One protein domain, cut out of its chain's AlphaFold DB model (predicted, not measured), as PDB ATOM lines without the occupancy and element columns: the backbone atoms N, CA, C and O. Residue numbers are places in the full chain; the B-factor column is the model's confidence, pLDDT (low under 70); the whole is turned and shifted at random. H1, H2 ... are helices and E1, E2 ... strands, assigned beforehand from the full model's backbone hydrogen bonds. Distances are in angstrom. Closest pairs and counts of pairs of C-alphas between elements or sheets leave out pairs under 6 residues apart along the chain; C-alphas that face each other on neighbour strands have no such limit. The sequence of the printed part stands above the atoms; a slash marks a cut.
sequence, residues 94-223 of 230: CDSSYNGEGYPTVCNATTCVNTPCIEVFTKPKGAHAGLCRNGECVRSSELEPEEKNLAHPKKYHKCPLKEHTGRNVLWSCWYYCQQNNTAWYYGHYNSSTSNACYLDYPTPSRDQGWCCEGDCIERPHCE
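This is residues 94 to 223 of the 230 residues of the protein "Basic tail secreted protein" of Rhipicephalus appendiculatus (UniProt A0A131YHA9). Two small lobes sit along one long axis: a small crossed-strand sandwich, in which the hairpin of E4 and E5 packs crosswise on the sheet E1 E2 E3, and beyond one end of that hairpin a second three-stranded sheet, E6 E7 E8. The sandwich is only partly face to face, with E3 apart from E4 and E5, and much of the chain is loop, including residues 94 to 115 and the link of residues 149 to 173. The printed part has 130 residues, with one short helix among eight strands in the order E1 E2 E3 H1 E4 E5 E6 E7 E8; the three sheets run E1 - E2 - E3, E4 - E5 and E6 - E7 - E8, each antiparallel. The class is mostly strand, though under half of the residues are in named elements. The whole is compact, with a radius of gyration of the C-alphas of 15.1 A, but elongated, spanning 47 by 31 by 29 A.

E1, residues 116 to 122, E2, residues 125 to 133, and E3, residues 136 to 139, form a strongly twisted meander, each strand the antiparallel neighbour of the one before. N 119 and O 128 are 2.9 A apart, and N 133 and O 136 are 2.8 A apart. E2 bends by 61 degrees at residue 130. E4, residues 174 to 179, and E5, residues 183 to 188, form a hairpin, with N 187 and O 175 2.8 A apart. These two sheets make a sandwich, two sheets face to face, their strands at 83 degrees; the closest C-alphas of E2 and E4, those of Ala 127 and Tyr 176, are 6.1 A apart. E6, residues 196 to 203, E7, residues 206 to 212, and E8, residues 215 to 217, form the other meander. N 209 and O 197 are 2.8 A apart, as are N 210 and O 217. E6 bends by 92 degrees at residue 200. The closest C-alphas of E5 and E7, those of His 188 and Cys 212, are 7.8 A apart. H1, residues 145 to 148, only grazes the sheet E1 E2 E3, with its residues 147 to 148; it is too short for an O i to N i+4 pair.

E1 begins at C-alpha 116 (46.270, -20.494, 14.926) and measures 20.1 A; E2 measures 23.4 A. E4 and E5 measure 16.0 A and 17.1 A, E6 and E7 15.7 A and 17.2 A. E8 ends at C-alpha 217 (28.977, -9.618, 2.625).

The two C-alphas farthest apart, those of Ser 96 and Ser 205, are 49.1 A apart. The printed part has no cut. The link from H1 to E4 is long. Confidence is low, under 70, at residues 94 to 100 and residue 110.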
ATOM      1  N   CYS A  94      54.193 -25.028  18.348       55.28
ATOM      2  CA  CYS A  94      52.974 -25.494  19.017       55.28
ATOM      3  C   CYS A  94      52.710 -27.000  18.930       55.28
ATOM      4  O   CYS A  94      51.707 -27.497  19.429       55.28
ATOM      5  N   ASP A  95      53.658 -27.719  18.352       52.28
ATOM      6  CA  ASP A  95      53.708 -29.155  18.213       52.28
ATOM      7  C   ASP A  95      55.188 -29.490  17.965       52.28
ATOM      8  O   ASP A  95      55.810 -28.900  17.079       52.28
ATOM      9  N   SER A  96      55.785 -30.377  18.764       50.53
ATOM     10  CA  SER A  96      57.188 -30.790  18.595       50.53
ATOM     11  C   SER A  96      57.443 -31.498  17.258       50.53
ATOM     12  O   SER A  96      58.599 -31.637  16.861       50.53
ATOM     13  N   SER A  97      56.381 -31.904  16.553       53.16
ATOM     14  CA  SER A  97      56.409 -32.482  15.207       53.16
ATOM     15  C   SER A  97      56.072 -31.489  14.085       53.16
ATOM     16  O   SER A  97      56.104 -31.845  12.906       53.16
ATOM     17  N   TYR A  98      55.779 -30.224  14.415       63.03
ATOM     18  CA  TYR A  98      55.438 -29.220  13.413       63.03
ATOM     19  C   TYR A  98      56.687 -28.733  12.674       63.03
ATOM     20  O   TYR A  98      57.492 -27.954  13.187       63.03
ATOM     21  N   ASN A  99      56.792 -29.142  11.411       63.69
ATOM     22  CA  ASN A  99      57.921 -28.866  10.519       63.69
ATOM     23  C   ASN A  99      58.030 -27.396  10.058       63.69
ATOM     24  O   ASN A  99      58.776 -27.089   9.134       63.69
ATOM     25  N   GLY A 100      57.274 -26.474  10.661       69.62
ATOM     26  CA  GLY A 100      57.268 -25.058  10.285       69.62
ATOM     27  C   GLY A 100      56.266 -24.694   9.186       69.62
ATOM     28  O   GLY A 100      55.984 -23.508   9.001       69.62
ATOM     29  N   GLU A 101      55.671 -25.676   8.510       82.38
ATOM     30  CA  GLU A 101      54.795 -25.472   7.353       82.38
ATOM     31  C   GLU A 101      53.304 -25.677   7.661       82.38
ATOM     32  O   GLU A 101      52.914 -26.672   8.259       82.38
ATOM     33  N   GLY A 102      52.459 -24.767   7.160       88.06
ATOM     34  CA  GLY A 102      50.997 -24.860   7.271       88.06
ATOM     35  C   GLY A 102      50.451 -24.643   8.681       88.06
ATOM     36  O   GLY A 102      51.114 -24.091   9.544       88.06
ATOM     37  N   TYR A 103      49.212 -25.031   8.934       91.31
ATOM     38  CA  TYR A 103      48.660 -24.975  10.287       91.31
ATOM     39  C   TYR A 103      49.161 -26.133  11.162       91.31
ATOM     40  O   TYR A 103      49.224 -27.265  10.673       91.31
ATOM     41  N   PRO A 104      49.447 -25.899  12.456       89.56
ATOM     42  CA  PRO A 104      49.644 -26.986  13.406       89.56
ATOM     43  C   PRO A 104      48.313 -27.701  13.671       89.56
ATOM     44  O   PRO A 104      47.268 -27.059  13.803       89.56
ATOM     45  N   THR A 105      48.356 -29.029  13.766       87.25
ATOM     46  CA  THR A 105      47.179 -29.873  14.048       87.25
ATOM     47  C   THR A 105      46.986 -30.163  15.532       87.25
ATOM     48  O   THR A 105      45.968 -30.723  15.923       87.25
ATOM     49  N   VAL A 106      47.971 -29.813  16.361       84.50
ATOM     50  CA  VAL A 106      47.970 -30.063  17.803       84.50
ATOM     51  C   VAL A 106      48.108 -28.736  18.542       84.50
ATOM     52  O   VAL A 106      48.877 -27.862  18.141       84.50
ATOM     53  N   CYS A 107      47.349 -28.594  19.627       84.44
ATOM     54  CA  CYS A 107      47.405 -27.452  20.527       84.44
ATOM     55  C   CYS A 107      48.004 -27.879  21.866       84.44
ATOM     56  O   CYS A 107      47.536 -28.816  22.504       84.44
ATOM     57  N   ASN A 108      49.017 -27.157  22.343       80.88
ATOM     58  CA  ASN A 108      49.503 -27.318  23.711       80.88
ATOM     59  C   ASN A 108      48.822 -26.299  24.639       80.88
ATOM     60  O   ASN A 108      48.951 -25.088  24.443       80.88
ATOM     61  N   ALA A 109      48.137 -26.785  25.678       73.00
ATOM     62  CA  ALA A 109      47.364 -25.959  26.608       73.00
ATOM     63  C   ALA A 109      48.170 -24.828  27.270       73.00
ATOM     64  O   ALA A 109      47.625 -23.763  27.548       73.00
ATOM     65  N   THR A 110      49.471 -25.020  27.490       69.62
ATOM     66  CA  THR A 110      50.303 -24.050  28.225       69.62
ATOM     67  C   THR A 110      51.023 -23.055  27.315       69.62
ATOM     68  O   THR A 110      51.137 -21.867  27.640       69.62
ATOM     69  N   THR A 111      51.492 -23.510  26.151       70.56
ATOM     70  CA  THR A 111      52.385 -22.729  25.280       70.56
ATOM     71  C   THR A 111      51.696 -22.142  24.050       70.56
ATOM     72  O   THR A 111      52.268 -21.247  23.426       70.56
ATOM     73  N   CYS A 112      50.480 -22.586  23.714       76.38
ATOM     74  CA  CYS A 112      49.847 -22.286  22.424       76.38
ATOM     75  C   CYS A 112      48.571 -21.470  22.493       76.38
ATOM     76  O   CYS A 112      47.924 -21.307  21.468       76.38
ATOM     77  N   VAL A 113      48.221 -20.916  23.653       83.12
ATOM     78  CA  VAL A 113      47.010 -20.101  23.817       83.12
ATOM     79  C   VAL A 113      46.926 -19.012  22.736       83.12
ATOM     80  O   VAL A 113      47.876 -18.250  22.545       83.12
ATOM     81  N   ASN A 114      45.796 -18.966  22.026       84.12
ATOM     82  CA  ASN A 114      45.500 -18.065  20.905       84.12
ATOM     83  C   ASN A 114      46.433 -18.201  19.687       84.12
ATOM     84  O   ASN A 114      46.518 -17.294  18.858       84.12
ATOM     85  N   THR A 115      47.131 -19.329  19.549       88.56
ATOM     86  CA  THR A 115      47.879 -19.651  18.326       88.56
ATOM     87  C   THR A 115      46.934 -20.250  17.279       88.56
ATOM     88  O   THR A 115      46.098 -21.078  17.643       88.56
ATOM     89  N   PRO A 116      47.064 -19.889  15.989       91.88
ATOM     90  CA  PRO A 116      46.270 -20.494  14.926       91.88
ATOM     91  C   PRO A 116      46.572 -21.984  14.784       91.88
ATOM     92  O   PRO A 116      47.739 -22.379  14.762       91.88
ATOM     93  N   CYS A 117      45.527 -22.788  14.642       92.19
ATOM     94  CA  CYS A 117      45.585 -24.244  14.530       92.19
ATOM     95  C   CYS A 117      44.593 -24.740  13.482       92.19
ATOM     96  O   CYS A 117      43.794 -23.956  12.966       92.19
ATOM     97  N   ILE A 118      44.649 -26.032  13.159       92.38
ATOM     98  CA  ILE A 118      43.669 -26.667  12.286       92.38
ATOM     99  C   ILE A 118      43.190 -27.999  12.848       92.38
ATOM    100  O   ILE A 118      43.981 -28.868  13.211       92.38
ATOM    101  N   GLU A 119      41.877 -28.170  12.882       91.94
ATOM    102  CA  GLU A 119      41.236 -29.445  13.165       91.94
ATOM    103  C   GLU A 119      41.052 -30.205  11.848       91.94
ATOM    104  O   GLU A 119      40.514 -29.653  10.887       91.94
ATOM    105  N   VAL A 120      41.519 -31.455  11.774       89.69
ATOM    106  CA  VAL A 120      41.458 -32.281  10.557       89.69
ATOM    107  C   VAL A 120      40.509 -33.452  10.771       89.69
ATOM    108  O   VAL A 120      40.693 -34.276  11.662       89.69
ATOM    109  N   PHE A 121      39.529 -33.566   9.884       83.81
ATOM    110  CA  PHE A 121      38.537 -34.630   9.872       83.81
ATOM    111  C   PHE A 121      38.928 -35.687   8.845       83.81
ATOM    112  O   PHE A 121      39.351 -35.371   7.731       83.81
ATOM    113  N   THR A 122      38.776 -36.963   9.200       80.00
ATOM    114  CA  THR A 122      39.100 -38.079   8.298       80.00
ATOM    115  C   THR A 122      37.910 -38.520   7.446       80.00
ATOM    116  O   THR A 122      38.119 -39.078   6.368       80.00
ATOM    117  N   LYS A 123      36.666 -38.269   7.888       76.94
ATOM    118  CA  LYS A 123      35.429 -38.685   7.199       76.94
ATOM    119  C   LYS A 123      34.266 -37.694   7.433       76.94
ATOM    120  O   LYS A 123      33.741 -37.673   8.542       76.94
ATOM    121  N   PRO A 124      33.813 -36.948   6.404       78.69
ATOM    122  CA  PRO A 124      34.517 -36.705   5.141       78.69
ATOM    123  C   PRO A 124      35.888 -36.059   5.402       78.69
ATOM    124  O   PRO A 124      36.073 -35.392   6.418       78.69
ATOM    125  N   LYS A 125      36.864 -36.275   4.507       81.19
ATOM    126  CA  LYS A 125      38.178 -35.633   4.646       81.19
ATOM    127  C   LYS A 125      37.996 -34.119   4.545       81.19
ATOM    128  O   LYS A 125      37.575 -33.623   3.502       81.19
ATOM    129  N   GLY A 126      38.318 -33.406   5.614       85.44
ATOM    130  CA  GLY A 126      38.112 -31.968   5.722       85.44
ATOM    131  C   GLY A 126      39.030 -31.365   6.768       85.44
ATOM    132  O   GLY A 126      39.698 -32.087   7.504       85.44
ATOM    133  N   ALA A 127      39.083 -30.043   6.817       91.50
ATOM    134  CA  ALA A 127      39.852 -29.344   7.826       91.50
ATOM    135  C   ALA A 127      39.196 -28.002   8.144       91.50
ATOM    136  O   ALA A 127      38.529 -27.443   7.277       91.50
ATOM    137  N   HIS A 128      39.364 -27.515   9.370       93.31
ATOM    138  CA  HIS A 128      38.821 -26.239   9.828       93.31
ATOM    139  C   HIS A 128      39.856 -25.522  10.691       93.31
ATOM    140  O   HIS A 128      40.330 -26.080  11.678       93.31
ATOM    141  N   ALA A 129      40.232 -24.298  10.313       94.94
ATOM    142  CA  ALA A 129      41.147 -23.501  11.115       94.94
ATOM    143  C   ALA A 129      40.435 -22.898  12.321       94.94
ATOM    144  O   ALA A 129      39.225 -22.638  12.302       94.94
ATOM    145  N   GLY A 130      41.227 -22.660  13.357       95.00
ATOM    146  CA  GLY A 130      40.771 -22.190  14.648       95.00
ATOM    147  C   GLY A 130      41.879 -21.533  15.457       95.00
ATOM    148  O   GLY A 130      42.969 -21.249  14.947       95.00
ATOM    149  N   LEU A 131      41.593 -21.315  16.736       92.56
ATOM    150  CA  LEU A 131      42.552 -20.845  17.728       92.56
ATOM    151  C   LEU A 131      42.695 -21.872  18.847       92.56
ATOM    152  O   LEU A 131      41.712 -22.398  19.362       92.56
ATOM    153  N   CYS A 132      43.932 -22.114  19.261       90.88
ATOM    154  CA  CYS A 132      44.208 -22.981  20.392       90.88
ATOM    155  C   CYS A 132      43.697 -22.361  21.701       90.88
ATOM    156  O   CYS A 132      44.164 -21.290  22.109       90.88
ATOM    157  N   ARG A 133      42.806 -23.062  22.404       90.31
ATOM    158  CA  ARG A 133      42.312 -22.711  23.743       90.31
ATOM    159  C   ARG A 133      42.284 -23.959  24.608       90.31
ATOM    160  O   ARG A 133      41.774 -24.985  24.189       90.31
ATOM    161  N   ASN A 134      42.872 -23.886  25.801       86.69
ATOM    162  CA  ASN A 134      42.883 -24.991  26.771       86.69
ATOM    163  C   ASN A 134      43.380 -26.344  26.214       86.69
ATOM    164  O   ASN A 134      42.999 -27.396  26.706       86.69
ATOM    165  N   GLY A 135      44.264 -26.321  25.210       85.06
ATOM    166  CA  GLY A 135      44.806 -27.533  24.578       85.06
ATOM    167  C   GLY A 135      43.981 -28.066  23.408       85.06
ATOM    168  O   GLY A 135      44.387 -29.040  22.785       85.06
ATOM    169  N   GLU A 136      42.888 -27.398  23.051       90.38
ATOM    170  CA  GLU A 136      42.018 -27.767  21.935       90.38
ATOM    171  C   GLU A 136      42.033 -26.692  20.848       90.38
ATOM    172  O   GLU A 136      42.289 -25.517  21.120       90.38
ATOM    173  N   CYS A 137      41.774 -27.092  19.602       91.62
ATOM    174  CA  CYS A 137      41.648 -26.161  18.488       91.62
ATOM    175  C   CYS A 137      40.189 -25.720  18.338       91.62
ATOM    176  O   CYS A 137      39.378 -26.451  17.779       91.62
ATOM    177  N   VAL A 138      39.852 -24.524  18.823       93.69
ATOM    178  CA  VAL A 138      38.489 -23.980  18.726       93.69
ATOM    179  C   VAL A 138      38.274 -23.406  17.332       93.69
ATOM    180  O   VAL A 138      38.957 -22.457  16.938       93.69
ATOM    181  N   ARG A 139      37.341 -23.992  16.579       93.56
ATOM    182  CA  ARG A 139      37.072 -23.668  15.170       93.56
ATOM    183  C   ARG A 139      36.674 -22.210  14.983       93.56
ATOM    184  O   ARG A 139      35.924 -21.659  15.775       93.56
ATOM    185  N   SER A 140      37.072 -21.622  13.859       92.19
ATOM    186  CA  SER A 140      36.724 -20.242  13.483       92.19
ATOM    187  C   SER A 140      35.222 -19.942  13.455       92.19
ATOM    188  O   SER A 140      34.832 -18.815  13.727       92.19
ATOM    189  N   SER A 141      34.366 -20.927  13.184       85.50
ATOM    190  CA  SER A 141      32.907 -20.764  13.264       85.50
ATOM    191  C   SER A 141      32.381 -20.562  14.689       85.50
ATOM    192  O   SER A 141      31.273 -20.072  14.856       85.50
ATOM    193  N   GLU A 142      33.150 -20.972  15.697       89.81
ATOM    194  CA  GLU A 142      32.835 -20.836  17.127       89.81
ATOM    195  C   GLU A 142      33.565 -19.644  17.763       89.81
ATOM    196  O   GLU A 142      33.444 -19.404  18.963       89.81
ATOM    197  N   LEU A 143      34.357 -18.917  16.972       87.94
ATOM    198  CA  LEU A 143      35.045 -17.714  17.409       87.94
ATOM    199  C   LEU A 143      34.173 -16.485  17.166       87.94
ATOM    200  O   LEU A 143      33.411 -16.424  16.196       87.94
ATOM    201  N   GLU A 144      34.367 -15.474  18.007       85.50
ATOM    202  CA  GLU A 144      33.804 -14.151  17.761       85.50
ATOM    203  C   GLU A 144      34.314 -13.605  16.418       85.50
ATOM    204  O   GLU A 144      35.460 -13.887  16.037       85.50
ATOM    205  N   PRO A 145      33.524 -12.797  15.687       78.44
ATOM    206  CA  PRO A 145      33.926 -12.269  14.381       78.44
ATOM    207  C   PRO A 145      35.284 -11.557  14.390       78.44
ATOM    208  O   PRO A 145      36.065 -11.708  13.449       78.44
ATOM    209  N   GLU A 146      35.630 -10.879  15.488       75.19
ATOM    210  CA  GLU A 146      36.939 -10.231  15.652       75.19
ATOM    211  C   GLU A 146      38.117 -11.223  15.686       75.19
ATOM    212  O   GLU A 146      39.239 -10.901  15.289       75.19
ATOM    213  N   GLU A 147      37.880 -12.449  16.146       84.94
ATOM    214  CA  GLU A 147      38.902 -13.480  16.327       84.94
ATOM    215  C   GLU A 147      39.035 -14.405  15.112       84.94
ATOM    216  O   GLU A 147      40.082 -15.038  14.932       84.94
ATOM    217  N   LYS A 148      38.028 -14.448  14.231       86.44
ATOM    218  CA  LYS A 148      38.062 -15.246  12.991       86.44
ATOM    219  C   LYS A 148      39.284 -14.923  12.134       86.44
ATOM    220  O   LYS A 148      39.922 -15.830  11.600       86.44
ATOM    221  N   ASN A 149      39.677 -13.653  12.068       85.56
ATOM    222  CA  ASN A 149      40.867 -13.222  11.332       85.56
ATOM    223  C   ASN A 149      42.179 -13.709  11.962       85.56
ATOM    224  O   ASN A 149      43.145 -13.990  11.249       85.56
ATOM    225  N   LEU A 150      42.218 -13.874  13.287       87.81
ATOM    226  CA  LEU A 150      43.387 -14.423  13.975       87.81
ATOM    227  C   LEU A 150      43.587 -15.900  13.624       87.81
ATOM    228  O   LEU A 150      44.728 -16.325  13.463       87.81
ATOM    229  N   ALA A 151      42.505 -16.658  13.422       92.00
ATOM    230  CA  ALA A 151      42.570 -18.040  12.938       92.00
ATOM    231  C   ALA A 151      43.066 -18.153  11.479       92.00
ATOM    232  O   ALA A 151      43.491 -19.227  11.052       92.00
ATOM    233  N   HIS A 152      43.085 -17.055  10.715       93.25
ATOM    234  CA  HIS A 152      43.454 -17.022   9.295       93.25
ATOM    235  C   HIS A 152      44.640 -16.087   8.999       93.25
ATOM    236  O   HIS A 152      44.537 -15.166   8.185       93.25
ATOM    237  N   PRO A 153      45.828 -16.302   9.597       91.06
ATOM    238  CA  PRO A 153      46.965 -15.409   9.389       91.06
ATOM    239  C   PRO A 153      47.517 -15.526   7.959       91.06
ATOM    240  O   PRO A 153      47.760 -16.628   7.471       91.06
ATOM    241  N   LYS A 154      47.842 -14.398   7.312       88.62
ATOM    242  CA  LYS A 154      48.291 -14.344   5.899       88.62
ATOM    243  C   LYS A 154      49.391 -15.348   5.518       88.62
ATOM    244  O   LYS A 154      49.411 -15.822   4.389       88.62
ATOM    245  N   LYS A 155      50.284 -15.721   6.446       87.25
ATOM    246  CA  LYS A 155      51.335 -16.739   6.223       87.25
ATOM    247  C   LYS A 155      50.801 -18.116   5.789       87.25
ATOM    248  O   LYS A 155      51.542 -18.886   5.180       87.25
ATOM    249  N   TYR A 156      49.546 -18.430   6.114       92.56
ATOM    250  CA  TYR A 156      48.891 -19.691   5.767       92.56
ATOM    251  C   TYR A 156      47.917 -19.566   4.590       92.56
ATOM    252  O   TYR A 156      47.320 -20.568   4.193       92.56
ATOM    253  N   HIS A 157      47.806 -18.378   3.988       94.19
ATOM    254  CA  HIS A 157      47.034 -18.160   2.772       94.19
ATOM    255  C   HIS A 157      47.838 -18.637   1.558       94.19
ATOM    256  O   HIS A 157      48.580 -17.871   0.943       94.19
ATOM    257  N   LYS A 158      47.744 -19.930   1.245       95.00
ATOM    258  CA  LYS A 158      48.439 -20.523   0.089       95.00
ATOM    259  C   LYS A 158      47.525 -21.308  -0.841       95.00
ATOM    260  O   LYS A 158      47.971 -21.717  -1.913       95.00
ATOM    261  N   CYS A 159      46.277 -21.556  -0.454       94.56
ATOM    262  CA  CYS A 159      45.340 -22.206  -1.357       94.56
ATOM    263  C   CYS A 159      44.936 -21.232  -2.476       94.56
ATOM    264  O   CYS A 159      44.812 -20.035  -2.216       94.56
ATOM    265  N   PRO A 160      44.743 -21.715  -3.716       94.19
ATOM    266  CA  PRO A 160      44.327 -20.865  -4.831       94.19
ATOM    267  C   PRO A 160      42.948 -20.234  -4.576       94.19
ATOM    268  O   PRO A 160      42.248 -20.588  -3.635       94.19
ATOM    269  N   LEU A 161      42.492 -19.314  -5.417       91.69
ATOM    270  CA  LEU A 161      41.085 -18.914  -5.346       91.69
ATOM    271  C   LEU A 161      40.208 -20.091  -5.803       91.69
ATOM    272  O   LEU A 161      40.535 -20.749  -6.794       91.69
ATOM    273  N   LYS A 162      39.107 -20.363  -5.100       91.25
ATOM    274  CA  LYS A 162      38.190 -21.458  -5.450       91.25
ATOM    275  C   LYS A 162      36.805 -20.921  -5.774       91.25
ATOM    276  O   LYS A 162      36.281 -20.073  -5.065       91.25
ATOM    277  N   GLU A 163      36.190 -21.434  -6.830       89.12
ATOM    278  CA  GLU A 163      34.769 -21.207  -7.077       89.12
ATOM    279  C   GLU A 163      33.942 -22.312  -6.413       89.12
ATOM    280  O   GLU A 163      34.312 -23.492  -6.442       89.12
ATOM    281  N   HIS A 164      32.837 -21.932  -5.777       85.25
ATOM    282  CA  HIS A 164      31.869 -22.876  -5.251       85.25
ATOM    283  C   HIS A 164      30.872 -23.224  -6.351       85.25
ATOM    284  O   HIS A 164      30.040 -22.420  -6.752       85.25
ATOM    285  N   THR A 165      30.974 -24.448  -6.860       83.00
ATOM    286  CA  THR A 165      30.075 -24.973  -7.899       83.00
ATOM    287  C   THR A 165      28.872 -25.720  -7.316       83.00
ATOM    288  O   THR A 165      28.034 -26.233  -8.061       83.00
ATOM    289  N   GLY A 166      28.785 -25.819  -5.985       81.06
ATOM    290  CA  GLY A 166      27.677 -26.462  -5.289       81.06
ATOM    291  C   GLY A 166      26.415 -25.599  -5.275       81.06
ATOM    292  O   GLY A 166      26.474 -24.380  -5.369       81.06
ATOM    293  N   ARG A 167      25.249 -26.239  -5.122       80.44
ATOM    294  CA  ARG A 167      23.955 -25.540  -4.965       80.44
ATOM    295  C   ARG A 167      23.680 -25.081  -3.528       80.44
ATOM    296  O   ARG A 167      22.665 -24.448  -3.272       80.44
ATOM    297  N   ASN A 168      24.529 -25.473  -2.585       85.31
ATOM    298  CA  ASN A 168      24.381 -25.202  -1.160       85.31
ATOM    299  C   ASN A 168      25.018 -23.864  -0.771       85.31
ATOM    300  O   ASN A 168      26.074 -23.517  -1.291       85.31
ATOM    301  N   VAL A 169      24.416 -23.170   0.195       88.88
ATOM    302  CA  VAL A 169      24.989 -21.965   0.810       88.88
ATOM    303  C   VAL A 169      26.211 -22.354   1.646       88.88
ATOM    304  O   VAL A 169      26.219 -23.387   2.326       88.88
ATOM    305  N   LEU A 170      27.269 -21.554   1.560       89.62
ATOM    306  CA  LEU A 170      28.500 -21.746   2.311       89.62
ATOM    307  C   LEU A 170      28.326 -21.290   3.765       89.62
ATOM    308  O   LEU A 170      27.865 -20.188   4.044       89.62
ATOM    309  N   TRP A 171      28.781 -22.120   4.699       87.38
ATOM    310  CA  TRP A 171      28.897 -21.743   6.114       87.38
ATOM    311  C   TRP A 171      30.078 -20.812   6.395       87.38
ATOM    312  O   TRP A 171      30.157 -20.208   7.455       87.38
ATOM    313  N   SER A 172      31.034 -20.753   5.472       90.19
ATOM    314  CA  SER A 172      32.258 -19.980   5.600       90.19
ATOM    315  C   SER A 172      32.804 -19.660   4.215       90.19
ATOM    316  O   SER A 172      32.732 -20.488   3.305       90.19
ATOM    317  N   CYS A 173      33.379 -18.470   4.073       92.12
ATOM    318  CA  CYS A 173      34.052 -18.042   2.852       92.12
ATOM    319  C   CYS A 173      35.536 -18.424   2.810       92.12
ATOM    320  O   CYS A 173      36.192 -18.258   1.776       92.12
ATOM    321  N   TRP A 174      36.040 -19.011   3.896       94.38
ATOM    322  CA  TRP A 174      37.311 -19.718   3.920       94.38
ATOM    323  C   TRP A 174      37.127 -21.168   3.488       94.38
ATOM    324  O   TRP A 174      36.156 -21.840   3.839       94.38
ATOM    325  N   TYR A 175      38.113 -21.678   2.765       94.38
ATOM    326  CA  TYR A 175      38.245 -23.099   2.498       94.38
ATOM    327  C   TYR A 175      39.678 -23.544   2.763       94.38
ATOM    328  O   TYR A 175      40.609 -22.739   2.774       94.38
ATOM    329  N   TYR A 176      39.854 -24.848   2.946       94.81
ATOM    330  CA  TYR A 176      41.131 -25.421   3.345       94.81
ATOM    331  C   TYR A 176      41.617 -26.420   2.310       94.81
ATOM    332  O   TYR A 176      40.840 -27.201   1.752       94.81
ATOM    333  N   CYS A 177      42.918 -26.387   2.047       93.44
ATOM    334  CA  CYS A 177      43.574 -27.303   1.130       93.44
ATOM    335  C   CYS A 177      44.843 -27.860   1.763       93.44
ATOM    336  O   CYS A 177      45.522 -27.201   2.553       93.44
ATOM    337  N   GLN A 178      45.168 -29.087   1.380       92.56
ATOM    338  CA  GLN A 178      46.430 -29.713   1.725       92.56
ATOM    339  C   GLN A 178      47.378 -29.566   0.533       92.56
ATOM    340  O   GLN A 178      47.025 -29.958  -0.580       92.56
ATOM    341  N   GLN A 179      48.568 -29.008   0.749       89.62
ATOM    342  CA  GLN A 179      49.619 -28.971  -0.272       89.62
ATOM    343  C   GLN A 179      50.612 -30.104  -0.028       89.62
ATOM    344  O   GLN A 179      50.952 -30.400   1.117       89.62
ATOM    345  N   ASN A 180      51.054 -30.753  -1.110       84.88
ATOM    346  CA  ASN A 180      52.009 -31.870  -1.087       84.88
ATOM    347  C   ASN A 180      51.629 -33.020  -0.135       84.88
ATOM    348  O   ASN A 180      52.491 -33.780   0.285       84.88
ATOM    349  N   ASN A 181      50.342 -33.158   0.214       81.44
ATOM    350  CA  ASN A 181      49.829 -34.112   1.206       81.44
ATOM    351  C   ASN A 181      50.446 -33.999   2.613       81.44
ATOM    352  O   ASN A 181      50.270 -34.910   3.421       81.44
ATOM    353  N   THR A 182      51.121 -32.893   2.935       83.50
ATOM    354  CA  THR A 182      51.826 -32.723   4.216       83.50
ATOM    355  C   THR A 182      51.234 -31.597   5.048       83.50
ATOM    356  O   THR A 182      50.842 -31.827   6.187       83.50
ATOM    357  N   ALA A 183      51.101 -30.402   4.475       89.94
ATOM    358  CA  ALA A 183      50.750 -29.193   5.213       89.94
ATOM    359  C   ALA A 183      49.386 -28.637   4.791       89.94
ATOM    360  O   ALA A 183      49.044 -28.605   3.604       89.94
ATOM    361  N   TRP A 184      48.616 -28.176   5.775       92.69
ATOM    362  CA  TRP A 184      47.324 -27.539   5.552       92.69
ATOM    363  C   TRP A 184      47.449 -26.027   5.468       92.69
ATOM    364  O   TRP A 184      48.165 -25.396   6.246       92.69
ATOM    365  N   TYR A 185      46.697 -25.455   4.543       94.94
ATOM    366  CA  TYR A 185      46.623 -24.030   4.274       94.94
ATOM    367  C   TYR A 185      45.160 -23.626   4.108       94.94
ATOM    368  O   TYR A 185      44.288 -24.486   3.942       94.94
ATOM    369  N   TYR A 186      44.897 -22.323   4.127       95.94
ATOM    370  CA  TYR A 186      43.589 -21.788   3.775       95.94
ATOM    371  C   TYR A 186      43.648 -20.991   2.470       95.94
ATOM    372  O   TYR A 186      44.723 -20.605   1.989       95.94
ATOM    373  N   GLY A 187      42.471 -20.766   1.901       95.69
ATOM    374  CA  GLY A 187      42.212 -19.809   0.836       95.69
ATOM    375  C   GLY A 187      40.767 -19.344   0.876       95.69
ATOM    376  O   GLY A 187      40.001 -19.728   1.762       95.69
ATOM    377  N   HIS A 188      40.406 -18.502  -0.085       95.00
ATOM    378  CA  HIS A 188      39.084 -17.889  -0.150       95.00
ATOM    379  C   HIS A 188      38.268 -18.434  -1.315       95.00
ATOM    380  O   HIS A 188      38.798 -18.723  -2.400       95.00
ATOM    381  N   TYR A 189      36.962 -18.536  -1.095       92.31
ATOM    382  CA  TYR A 189      36.024 -18.619  -2.202       92.31
ATOM    383  C   TYR A 189      36.013 -17.296  -2.984       92.31
ATOM    384  O   TYR A 189      36.219 -16.221  -2.420       92.31
ATOM    385  N   ASN A 190      35.812 -17.372  -4.299       88.81
ATOM    386  CA  ASN A 190      35.739 -16.196  -5.167       88.81
ATOM    387  C   ASN A 190      34.540 -15.297  -4.790       88.81
ATOM    388  O   ASN A 190      33.583 -15.747  -4.168       88.81
ATOM    389  N   SER A 191      34.547 -14.050  -5.245       83.50
ATOM    390  CA  SER A 191      33.434 -13.112  -5.093       83.50
ATOM    391  C   SER A 191      32.407 -13.171  -6.226       83.50
ATOM    392  O   SER A 191      31.782 -12.174  -6.573       83.50
ATOM    393  N   SER A 192      32.237 -14.338  -6.848       82.38
ATOM    394  CA  SER A 192      31.215 -14.560  -7.870       82.38
ATOM    395  C   SER A 192      29.814 -14.650  -7.255       82.38
ATOM    396  O   SER A 192      29.639 -14.967  -6.079       82.38
ATOM    397  N   THR A 193      28.788 -14.428  -8.078       82.62
ATOM    398  CA  THR A 193      27.376 -14.565  -7.679       82.62
ATOM    399  C   THR A 193      26.989 -15.996  -7.293       82.62
ATOM    400  O   THR A 193      25.966 -16.188  -6.641       82.62
ATOM    401  N   SER A 194      27.809 -16.987  -7.664       82.38
ATOM    402  CA  SER A 194      27.673 -18.408  -7.327       82.38
ATOM    403  C   SER A 194      28.071 -18.750  -5.885       82.38
ATOM    404  O   SER A 194      27.629 -19.771  -5.360       82.38
ATOM    405  N   ASN A 195      28.855 -17.904  -5.209       85.25
ATOM    406  CA  ASN A 195      29.424 -18.219  -3.896       85.25
ATOM    407  C   ASN A 195      28.610 -17.571  -2.773       85.25
ATOM    408  O   ASN A 195      29.084 -16.659  -2.093       85.25
ATOM    409  N   ALA A 196      27.368 -18.032  -2.615       89.69
ATOM    410  CA  ALA A 196      26.488 -17.586  -1.543       89.69
ATOM    411  C   ALA A 196      26.956 -18.116  -0.179       89.69
ATOM    412  O   ALA A 196      27.407 -19.260  -0.078       89.69
ATOM    413  N   CYS A 197      26.805 -17.312   0.868       90.81
ATOM    414  CA  CYS A 197      27.182 -17.645   2.242       90.81
ATOM    415  C   CYS A 197      26.140 -17.153   3.251       90.81
ATOM    416  O   CYS A 197      25.318 -16.298   2.920       90.81
ATOM    417  N   TYR A 198      26.172 -17.685   4.473       90.19
ATOM    418  CA  TYR A 198      25.367 -17.161   5.578       90.19
ATOM    419  C   TYR A 198      26.025 -15.926   6.189       90.19
ATOM    420  O   TYR A 198      27.224 -15.935   6.472       90.19
ATOM    421  N   LEU A 199      25.238 -14.867   6.383       85.06
ATOM    422  CA  LEU A 199      25.704 -13.651   7.047       85.06
ATOM    423  C   LEU A 199      25.942 -13.932   8.533       85.06
ATOM    424  O   LEU A 199      25.121 -14.577   9.181       85.06
ATOM    425  N   ASP A 200      27.025 -13.378   9.082       79.25
ATOM    426  CA  ASP A 200      27.321 -13.466  10.519       79.25
ATOM    427  C   ASP A 200      26.239 -12.777  11.371       79.25
ATOM    428  O   ASP A 200      25.941 -13.210  12.482       79.25
ATOM    429  N   TYR A 201      25.610 -11.732  10.821       82.31
ATOM    430  CA  TYR A 201      24.528 -10.977  11.451       82.31
ATOM    431  C   TYR A 201      23.309 -10.919  10.519       82.31
ATOM    432  O   TYR A 201      23.112  -9.926   9.813       82.31
ATOM    433  N   PRO A 202      22.497 -11.989  10.461       83.25
ATOM    434  CA  PRO A 202      21.348 -12.044   9.570       83.25
ATOM    435  C   PRO A 202      20.223 -11.115  10.052       83.25
ATOM    436  O   PRO A 202      19.988 -10.949  11.250       83.25
ATOM    437  N   THR A 203      19.473 -10.546   9.110       80.69
ATOM    438  CA  THR A 203      18.196  -9.864   9.384       80.69
ATOM    439  C   THR A 203      17.029 -10.789   9.026       80.69
ATOM    440  O   THR A 203      17.201 -11.679   8.193       80.69
ATOM    441  N   PRO A 204      15.810 -10.588   9.567       81.25
ATOM    442  CA  PRO A 204      14.660 -11.433   9.225       81.25
ATOM    443  C   PRO A 204      14.344 -11.495   7.723       81.25
ATOM    444  O   PRO A 204      13.811 -12.487   7.241       81.25
ATOM    445  N   SER A 205      14.673 -10.438   6.977       83.56
ATOM    446  CA  SER A 205      14.498 -10.363   5.524       83.56
ATOM    447  C   SER A 205      15.701 -10.866   4.725       83.56
ATOM    448  O   SER A 205      15.611 -10.948   3.500       83.56
ATOM    449  N   ARG A 206      16.843 -11.122   5.377       81.75
ATOM    450  CA  ARG A 206      18.108 -11.410   4.699       81.75
ATOM    451  C   ARG A 206      19.086 -12.163   5.599       81.75
ATOM    452  O   ARG A 206      19.741 -11.563   6.450       81.75
ATOM    453  N   ASP A 207      19.225 -13.457   5.346       87.94
ATOM    454  CA  ASP A 207      20.153 -14.366   6.026       87.94
ATOM    455  C   ASP A 207      21.386 -14.733   5.178       87.94
ATOM    456  O   ASP A 207      22.343 -15.318   5.687       87.94
ATOM    457  N   GLN A 208      21.377 -14.371   3.892       91.00
ATOM    458  CA  GLN A 208      22.384 -14.767   2.910       91.00
ATOM    459  C   GLN A 208      23.110 -13.573   2.279       91.00
ATOM    460  O   GLN A 208      22.531 -12.509   2.021       91.00
ATOM    461  N   GLY A 209      24.389 -13.799   1.988       91.56
ATOM    462  CA  GLY A 209      25.302 -12.885   1.316       91.56
ATOM    463  C   GLY A 209      26.187 -13.604   0.297       91.56
ATOM    464  O   GLY A 209      25.877 -14.709  -0.149       91.56
ATOM    465  N   TRP A 210      27.303 -12.973  -0.063       92.31
ATOM    466  CA  TRP A 210      28.306 -13.486  -0.993       92.31
ATOM    467  C   TRP A 210      29.699 -13.389  -0.395       92.31
ATOM    468  O   TRP A 210      30.012 -12.453   0.341       92.31
ATOM    469  N   CYS A 211      30.548 -14.349  -0.745       91.69
ATOM    470  CA  CYS A 211      31.914 -14.368  -0.257       91.69
ATOM    471  C   CYS A 211      32.764 -13.236  -0.833       91.69
ATOM    472  O   CYS A 211      32.761 -12.984  -2.034       91.69
ATOM    473  N   CYS A 212      33.551 -12.592   0.020       90.50
ATOM    474  CA  CYS A 212      34.540 -11.604  -0.371       90.50
ATOM    475  C   CYS A 212      35.748 -11.672   0.562       90.50
ATOM    476  O   CYS A 212      35.643 -11.362   1.737       90.50
ATOM    477  N   GLU A 213      36.898 -12.100   0.033       88.62
ATOM    478  CA  GLU A 213      38.173 -12.154   0.771       88.62
ATOM    479  C   GLU A 213      38.115 -12.841   2.155       88.62
ATOM    480  O   GLU A 213      38.919 -12.540   3.030       88.62
ATOM    481  N   GLY A 214      37.217 -13.817   2.321       88.44
ATOM    482  CA  GLY A 214      37.022 -14.545   3.580       88.44
ATOM    483  C   GLY A 214      35.794 -14.100   4.378       88.44
ATOM    484  O   GLY A 214      35.303 -14.882   5.186       88.44
ATOM    485  N   ASP A 215      35.230 -12.935   4.073       89.06
ATOM    486  CA  ASP A 215      34.026 -12.410   4.716       89.06
ATOM    487  C   ASP A 215      32.762 -12.744   3.916       89.06
ATOM    488  O   ASP A 215      32.792 -12.858   2.687       89.06
ATOM    489  N   CYS A 216      31.628 -12.870   4.609       89.38
ATOM    490  CA  CYS A 216      30.317 -12.955   3.975       89.38
ATOM    491  C   CYS A 216      29.653 -11.576   3.966       89.38
ATOM    492  O   CYS A 216      29.288 -11.055   5.020       89.38
ATOM    493  N   ILE A 217      29.490 -10.983   2.782       89.69
ATOM    494  CA  ILE A 217      28.977  -9.618   2.625       89.69
ATOM    495  C   ILE A 217      27.620  -9.586   1.927       89.69
ATOM    496  O   ILE A 217      27.262 -10.453   1.136       89.69
ATOM    497  N   GLU A 218      26.858  -8.526   2.164       88.38
ATOM    498  CA  GLU A 218      25.525  -8.339   1.586       88.38
ATOM    499  C   GLU A 218      25.503  -8.027   0.082       88.38
ATOM    500  O   GLU A 218      24.428  -7.922  -0.508       88.38
ATOM    501  N   ARG A 219      26.641  -7.811  -0.571       85.94
ATOM    502  CA  ARG A 219      26.673  -7.443  -1.992       85.94
ATOM    503  C   ARG A 219      27.452  -8.485  -2.784       85.94
ATOM    504  O   ARG A 219      28.482  -8.948  -2.302       85.94
ATOM    505  N   PRO A 220      26.990  -8.858  -3.989       77.56
ATOM    506  CA  PRO A 220      27.792  -9.683  -4.873       77.56
ATOM    507  C   PRO A 220      29.011  -8.885  -5.340       77.56
ATOM    508  O   PRO A 220      28.889  -7.704  -5.667       77.56
ATOM    509  N   HIS A 221      30.153  -9.568  -5.429       84.56
ATOM    510  CA  HIS A 221      31.470  -9.009  -5.737       84.56
ATOM    511  C   HIS A 221      32.081  -8.162  -4.620       84.56
ATOM    512  O   HIS A 221      31.441  -7.302  -4.021       84.56
ATOM    513  N   CYS A 222      33.378  -8.368  -4.395       82.44
ATOM    514  CA  CYS A 222      34.159  -7.429  -3.610       82.44
ATOM    515  C   CYS A 222      34.138  -6.078  -4.319       82.44
ATOM    516  O   CYS A 222      34.591  -5.972  -5.466       82.44
ATOM    517  N   GLU A 223      33.640  -5.037  -3.656       76.44
ATOM    518  CA  GLU A 223      33.854  -3.683  -4.142       76.44
ATOM    519  C   GLU A 223      35.369  -3.481  -4.219       76.44
ATOM    520  O   GLU A 223      36.071  -3.540  -3.207       76.44
TER     521      GLU A 223